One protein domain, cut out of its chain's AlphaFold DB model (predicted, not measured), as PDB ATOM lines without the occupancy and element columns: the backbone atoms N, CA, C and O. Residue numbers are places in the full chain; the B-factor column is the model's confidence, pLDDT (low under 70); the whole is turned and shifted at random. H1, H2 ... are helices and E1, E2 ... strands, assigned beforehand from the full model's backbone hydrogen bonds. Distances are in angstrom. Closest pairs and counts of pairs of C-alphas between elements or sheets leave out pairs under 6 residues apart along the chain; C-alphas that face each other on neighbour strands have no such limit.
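What this domain is: This is residues 262 to 310 of the 780 residues of the protein "Carboxysome assembly protein CsoS2" of Synechococcus sp. (strain WH8102) (UniProt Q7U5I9). A small two-stranded hairpin, E1 and E2, makes one end of the domain and the short helix H1 lies toward the other, with the helix H2 between them. Two long loops complete the shape: residues 276 to 286 lead from the hairpin across to H1, and residues 291 to 301 swing back from H1 to the start of H2. The printed part has 49 residues, with the order E1, E2, H1, H2; the sheet, E1 - E2, is antiparallel. The class is mixed, helices and strands, with 21 residues in named elements, under half of the printed part. The whole is compact, with a radius of gyration of the C-alphas of 10.6 A and spans of 28 by 23 by 16 A.

Where its parts are: E1, residues 262 to 265, begins at C-alpha 262 (-28.054, -10.649, -42.318) and is 10.2 A long. E2, residues 271 to 275, is 12.9 A long. H1 is residues 287 to 290, 5.3 A. H2, residues 302 to 309, is 10.1 A long and ends at C-alpha 309 (-43.090, -24.484, -47.365).

How they stand to each other: E1 and E2 form a hairpin, antiparallel at 142 degrees between their directions. N 264 and O 272 are within hydrogen-bond range at 2.9 A, and N 272 and O 264 at 2.7 A. The closest C-alphas of E1 and H2 are those of Thr 265 and Ala 302, 6.0 A apart. H1 and H2 touch, the closest C-alphas being those of Glu 287 and Phe 308, 6.4 A apart. E1 and H1 are apart, and so are E2 and H2. In H2 every O i to N i+4 pair is within hydrogen-bond range; H1 is too short for such a pair.

The domain as a whole: The two C-alphas farthest apart are those of Gln 270 and Thr 284, at 28.4 A. The printed part has no cut. The link from E1 to E2 is tight; those from E2 to H1 and from H1 to H2 are long. The mean pLDDT of the printed part is 74.5, and residues 276 to 280, 283 and 285 to 289 are under 70.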
ATOM      1  N   GLY A 262     -28.478  -9.550 -41.465       74.08
ATOM      2  CA  GLY A 262     -28.054 -10.649 -42.318       74.08
ATOM      3  C   GLY A 262     -28.414 -10.380 -43.775       74.08
ATOM      4  O   GLY A 262     -29.233  -9.511 -44.081       74.08
ATOM      5  N   GLU A 263     -27.792 -11.147 -44.660       76.47
ATOM      6  CA  GLU A 263     -28.080 -11.185 -46.092       76.47
ATOM      7  C   GLU A 263     -28.933 -12.417 -46.394       76.47
ATOM      8  O   GLU A 263     -28.564 -13.538 -46.034       76.47
ATOM      9  N   SER A 264     -30.086 -12.198 -47.010       77.48
ATOM     10  CA  SER A 264     -30.997 -13.228 -47.518       77.48
ATOM     11  C   SER A 264     -31.235 -12.996 -49.004       77.48
ATOM     12  O   SER A 264     -31.187 -11.852 -49.453       77.48
ATOM     13  N   THR A 265     -31.517 -14.041 -49.773       82.15
ATOM     14  CA  THR A 265     -31.779 -13.908 -51.214       82.15
ATOM     15  C   THR A 265     -33.252 -14.176 -51.469       82.15
ATOM     16  O   THR A 265     -33.746 -15.210 -51.047       82.15
ATOM     17  N   THR A 266     -33.966 -13.273 -52.138       81.04
ATOM     18  CA  THR A 266     -35.372 -13.485 -52.531       81.04
ATOM     19  C   THR A 266     -35.504 -14.622 -53.541       81.04
ATOM     20  O   THR A 266     -34.528 -15.015 -54.185       81.04
ATOM     21  N   SER A 267     -36.726 -15.111 -53.758       76.38
ATOM     22  CA  SER A 267     -37.033 -16.086 -54.818       76.38
ATOM     23  C   SER A 267     -36.574 -15.633 -56.216       76.38
ATOM     24  O   SER A 267     -36.200 -16.448 -57.055       76.38
ATOM     25  N   THR A 268     -36.528 -14.316 -56.446       75.51
ATOM     26  CA  THR A 268     -36.081 -13.671 -57.692       75.51
ATOM     27  C   THR A 268     -34.565 -13.453 -57.789       75.51
ATOM     28  O   THR A 268     -34.092 -12.856 -58.756       75.51
ATOM     29  N   GLY A 269     -33.787 -13.913 -56.803       77.72
ATOM     30  CA  GLY A 269     -32.329 -13.771 -56.786       77.72
ATOM     31  C   GLY A 269     -31.819 -12.403 -56.315       77.72
ATOM     32  O   GLY A 269     -30.628 -12.122 -56.450       77.72
ATOM     33  N   GLN A 270     -32.677 -11.535 -55.771       80.43
ATOM     34  CA  GLN A 270     -32.257 -10.258 -55.191       80.43
ATOM     35  C   GLN A 270     -31.715 -10.458 -53.773       80.43
ATOM     36  O   GLN A 270     -32.373 -11.042 -52.917       80.43
ATOM     37  N   THR A 271     -30.522  -9.929 -53.499       83.59
ATOM     38  CA  THR A 271     -29.964  -9.899 -52.142       83.59
ATOM     39  C   THR A 271     -30.664  -8.821 -51.318       83.59
ATOM     40  O   THR A 271     -30.547  -7.627 -51.594       83.59
ATOM     41  N   VAL A 272     -31.377  -9.244 -50.282       75.39
ATOM     42  CA  VAL A 272     -32.027  -8.391 -49.288       75.39
ATOM     43  C   VAL A 272     -31.168  -8.383 -48.031       75.39
ATOM     44  O   VAL A 272     -30.893  -9.422 -47.432       75.39
ATOM     45  N   THR A 273     -30.741  -7.189 -47.627       77.88
ATOM     46  CA  THR A 273     -30.057  -6.956 -46.352       77.88
ATOM     47  C   THR A 273     -31.072  -6.463 -45.333       77.88
ATOM     48  O   THR A 273     -31.822  -5.518 -45.575       77.88
ATOM     49  N   GLY A 274     -31.123  -7.104 -44.173       75.37
ATOM     50  CA  GLY A 274     -32.095  -6.736 -43.154       75.37
ATOM     51  C   GLY A 274     -31.928  -7.517 -41.870       75.37
ATOM     52  O   GLY A 274     -31.094  -8.415 -41.755       75.37
ATOM     53  N   THR A 275     -32.725  -7.168 -40.865       73.37
ATOM     54  CA  THR A 275     -32.820  -8.005 -39.673       73.37
ATOM     55  C   THR A 275     -33.517  -9.299 -40.055       73.37
ATOM     56  O   THR A 275     -34.724  -9.285 -40.295       73.37
ATOM     57  N   GLN A 276     -32.767 -10.399 -40.124       68.03
ATOM     58  CA  GLN A 276     -33.344 -11.707 -40.409       68.03
ATOM     59  C   GLN A 276     -34.261 -12.083 -39.246       68.03
ATOM     60  O   GLN A 276     -33.808 -12.483 -38.170       68.03
ATOM     61  N   ALA A 277     -35.568 -11.910 -39.445       66.84
ATOM     62  CA  ALA A 277     -36.581 -12.464 -38.567       66.84
ATOM     63  C   ALA A 277     -36.595 -13.979 -38.799       66.84
ATOM     64  O   ALA A 277     -37.434 -14.504 -39.526       66.84
ATOM     65  N   ASN A 278     -35.599 -14.670 -38.238       58.75
ATOM     66  CA  ASN A 278     -35.500 -16.120 -38.295       58.75
ATOM     67  C   ASN A 278     -36.738 -16.713 -37.618       58.75
ATOM     68  O   ASN A 278     -36.827 -16.777 -36.390       58.75
ATOM     69  N   ARG A 279     -37.702 -17.147 -38.431       66.62
ATOM     70  CA  ARG A 279     -38.727 -18.098 -38.007       66.62
ATOM     71  C   ARG A 279     -37.985 -19.391 -37.691       66.62
ATOM     72  O   ARG A 279     -37.184 -19.857 -38.494       66.62
ATOM     73  N   SER A 280     -38.153 -19.908 -36.480       69.48
ATOM     74  CA  SER A 280     -37.455 -21.117 -36.039       69.48
ATOM     75  C   SER A 280     -38.357 -22.334 -36.207       69.48
ATOM     76  O   SER A 280     -39.562 -22.235 -35.980       69.48
ATOM     77  N   VAL A 281     -37.768 -23.490 -36.528       70.80
ATOM     78  CA  VAL A 281     -38.475 -24.786 -36.623       70.80
ATOM     79  C   VAL A 281     -39.150 -25.172 -35.296       70.80
ATOM     80  O   VAL A 281     -40.102 -25.938 -35.275       70.80
ATOM     81  N   LYS A 282     -38.690 -24.618 -34.166       75.41
ATOM     82  CA  LYS A 282     -39.246 -24.900 -32.834       75.41
ATOM     83  C   LYS A 282     -40.531 -24.134 -32.518       75.41
ATOM     84  O   LYS A 282     -41.171 -24.429 -31.515       75.41
ATOM     85  N   THR A 283     -40.868 -23.111 -33.297       69.95
ATOM     86  CA  THR A 283     -42.048 -22.282 -33.051       69.95
ATOM     87  C   THR A 283     -43.185 -22.776 -33.937       69.95
ATOM     88  O   THR A 283     -43.237 -22.435 -35.117       69.95
ATOM     89  N   THR A 284     -44.087 -23.567 -33.360       72.17
ATOM     90  CA  THR A 284     -45.341 -23.997 -33.996       72.17
ATOM     91  C   THR A 284     -46.216 -22.788 -34.338       72.17
ATOM     92  O   THR A 284     -46.338 -21.876 -33.518       72.17
ATOM     93  N   GLY A 285     -46.844 -22.781 -35.520       69.63
ATOM     94  CA  GLY A 285     -47.748 -21.712 -35.966       69.63
ATOM     95  C   GLY A 285     -47.134 -20.738 -36.975       69.63
ATOM     96  O   GLY A 285     -47.791 -19.786 -37.396       69.63
ATOM     97  N   ASN A 286     -45.889 -20.966 -37.401       67.75
ATOM     98  CA  ASN A 286     -45.287 -20.200 -38.493       67.75
ATOM     99  C   ASN A 286     -45.802 -20.648 -39.870       67.75
ATOM    100  O   ASN A 286     -45.829 -19.839 -40.795       67.75
ATOM    101  N   GLU A 287     -46.226 -21.900 -40.020       67.65
ATOM    102  CA  GLU A 287     -46.480 -22.552 -41.309       67.65
ATOM    103  C   GLU A 287     -47.616 -21.864 -42.090       67.65
ATOM    104  O   GLU A 287     -47.455 -21.506 -43.257       67.65
ATOM    105  N   ALA A 288     -48.738 -21.574 -41.421       67.53
ATOM    106  CA  ALA A 288     -49.963 -21.102 -42.074       67.53
ATOM    107  C   ALA A 288     -49.876 -19.680 -42.661       67.53
ATOM    108  O   ALA A 288     -50.580 -19.361 -43.621       67.53
ATOM    109  N   SER A 289     -49.051 -18.801 -42.082       68.54
ATOM    110  CA  SER A 289     -48.847 -17.439 -42.601       68.54
ATOM    111  C   SER A 289     -47.627 -17.331 -43.509       68.54
ATOM    112  O   SER A 289     -47.580 -16.419 -44.329       68.54
ATOM    113  N   THR A 290     -46.649 -18.230 -43.370       72.06
ATOM    114  CA  THR A 290     -45.407 -18.166 -44.156       72.06
ATOM    115  C   THR A 290     -45.646 -18.581 -45.604       72.06
ATOM    116  O   THR A 290     -45.091 -17.957 -46.496       72.06
ATOM    117  N   CYS A 291     -46.517 -19.560 -45.854       77.34
ATOM    118  CA  CYS A 291     -46.744 -20.095 -47.202       77.34
ATOM    119  C   CYS A 291     -47.887 -19.413 -47.971       77.34
ATOM    120  O   CYS A 291     -48.343 -19.926 -48.989       77.34
ATOM    121  N   ARG A 292     -48.381 -18.262 -47.500       77.11
ATOM    122  CA  ARG A 292     -49.386 -17.480 -48.233       77.11
ATOM    123  C   ARG A 292     -48.706 -16.630 -49.299       77.11
ATOM    124  O   ARG A 292     -47.713 -15.964 -49.014       77.11
ATOM    125  N   SER A 293     -49.281 -16.596 -50.497       72.31
ATOM    126  CA  SER A 293     -48.896 -15.623 -51.516       72.31
ATOM    127  C   SER A 293     -49.265 -14.220 -51.027       72.31
ATOM    128  O   SER A 293     -50.433 -13.881 -50.839       72.31
ATOM    129  N   ILE A 294     -48.252 -13.401 -50.750       71.28
ATOM    130  CA  ILE A 294     -48.434 -11.995 -50.391       71.28
ATOM    131  C   ILE A 294     -48.210 -11.178 -51.657       71.28
ATOM    132  O   ILE A 294     -47.138 -11.230 -52.260       71.28
ATOM    133  N   THR A 295     -49.211 -10.397 -52.055       74.23
ATOM    134  CA  THR A 295     -49.052  -9.413 -53.124       74.23
ATOM    135  C   THR A 295     -48.178  -8.264 -52.614       74.23
ATOM    136  O   THR A 295     -48.523  -7.581 -51.652       74.23
ATOM    137  N   GLY A 296     -47.015  -8.039 -53.231       72.55
ATOM    138  CA  GLY A 296     -46.143  -6.926 -52.854       72.55
ATOM    139  C   GLY A 296     -44.651  -7.203 -52.994       72.55
ATOM    140  O   GLY A 296     -44.212  -7.918 -53.889       72.55
ATOM    141  N   THR A 297     -43.869  -6.556 -52.128       73.69
ATOM    142  CA  THR A 297     -42.413  -6.713 -52.046       73.69
ATOM    143  C   THR A 297     -42.066  -7.910 -51.162       73.69
ATOM    144  O   THR A 297     -42.605  -8.065 -50.067       73.69
ATOM    145  N   GLU A 298     -41.175  -8.773 -51.648       75.96
ATOM    146  CA  GLU A 298     -40.705  -9.946 -50.912       75.96
ATOM    147  C   GLU A 298     -39.673  -9.506 -49.861       75.96
ATOM    148  O   GLU A 298     -38.566  -9.089 -50.193       75.96
ATOM    149  N   TYR A 299     -40.053  -9.558 -48.583       73.44
ATOM    150  CA  TYR A 299     -39.153  -9.264 -47.455       73.44
ATOM    151  C   TYR A 299     -38.522 -10.520 -46.844       73.44
ATOM    152  O   TYR A 299     -37.638 -10.417 -45.994       73.44
ATOM    153  N   LEU A 300     -39.017 -11.697 -47.223       77.18
ATOM    154  CA  LEU A 300     -38.542 -12.986 -46.738       77.18
ATOM    155  C   LEU A 300     -37.557 -13.563 -47.754       77.18
ATOM    156  O   LEU A 300     -37.767 -13.434 -48.953       77.18
ATOM    157  N   GLY A 301     -36.485 -14.193 -47.285       77.71
ATOM    158  CA  GLY A 301     -35.585 -14.913 -48.179       77.71
ATOM    159  C   GLY A 301     -36.211 -16.207 -48.696       77.71
ATOM    160  O   GLY A 301     -37.016 -16.844 -48.009       77.71
ATOM    161  N   ALA A 302     -35.791 -16.627 -49.886       78.04
ATOM    162  CA  ALA A 302     -36.151 -17.890 -50.518       78.04
ATOM    163  C   ALA A 302     -35.852 -19.084 -49.605       78.04
ATOM    164  O   ALA A 302     -36.606 -20.055 -49.585       78.04
ATOM    165  N   GLU A 303     -34.799 -18.992 -48.790       78.56
ATOM    166  CA  GLU A 303     -34.438 -20.021 -47.820       78.56
ATOM    167  C   GLU A 303     -35.525 -20.258 -46.761       78.56
ATOM    168  O   GLU A 303     -35.691 -21.386 -46.292       78.56
ATOM    169  N   VAL A 304     -36.308 -19.229 -46.409       80.37
ATOM    170  CA  VAL A 304     -37.426 -19.356 -45.464       80.37
ATOM    171  C   VAL A 304     -38.540 -20.180 -46.107       80.37
ATOM    172  O   VAL A 304     -39.017 -21.141 -45.508       80.37
ATOM    173  N   PHE A 305     -38.910 -19.876 -47.352       80.55
ATOM    174  CA  PHE A 305     -39.921 -20.647 -48.080       80.55
ATOM    175  C   PHE A 305     -39.460 -22.081 -48.355       80.55
ATOM    176  O   PHE A 305     -40.228 -23.019 -48.164       80.55
ATOM    177  N   GLN A 306     -38.191 -22.280 -48.712       79.38
ATOM    178  CA  GLN A 306     -37.637 -23.615 -48.931       79.38
ATOM    179  C   GLN A 306     -37.662 -24.464 -47.651       79.38
ATOM    180  O   GLN A 306     -37.996 -25.644 -47.708       79.38
ATOM    181  N   THR A 307     -37.361 -23.864 -46.496       78.89
ATOM    182  CA  THR A 307     -37.333 -24.578 -45.209       78.89
ATOM    183  C   THR A 307     -38.737 -24.885 -44.679       78.89
ATOM    184  O   THR A 307     -38.960 -25.974 -44.158       78.89
ATOM    185  N   PHE A 308     -39.681 -23.941 -44.786       78.98
ATOM    186  CA  PHE A 308     -41.004 -24.058 -44.152       78.98
ATOM    187  C   PHE A 308     -42.124 -24.514 -45.093       78.98
ATOM    188  O   PHE A 308     -43.064 -25.153 -44.633       78.98
ATOM    189  N   CYS A 309     -42.040 -24.195 -46.384       79.56
ATOM    190  CA  CYS A 309     -43.090 -24.484 -47.365       79.56
ATOM    191  C   CYS A 309     -42.706 -25.594 -48.347       79.56
ATOM    192  O   CYS A 309     -43.577 -26.072 -49.063       79.56
ATOM    193  N   GLN A 310     -41.420 -25.977 -48.424       77.69
ATOM    194  CA  GLN A 310     -40.860 -26.943 -49.394       77.69
ATOM    195  C   GLN A 310     -41.110 -26.591 -50.878       77.69
ATOM    196  O   GLN A 310     -40.691 -27.319 -51.773       77.69
TER     197      GLN A 310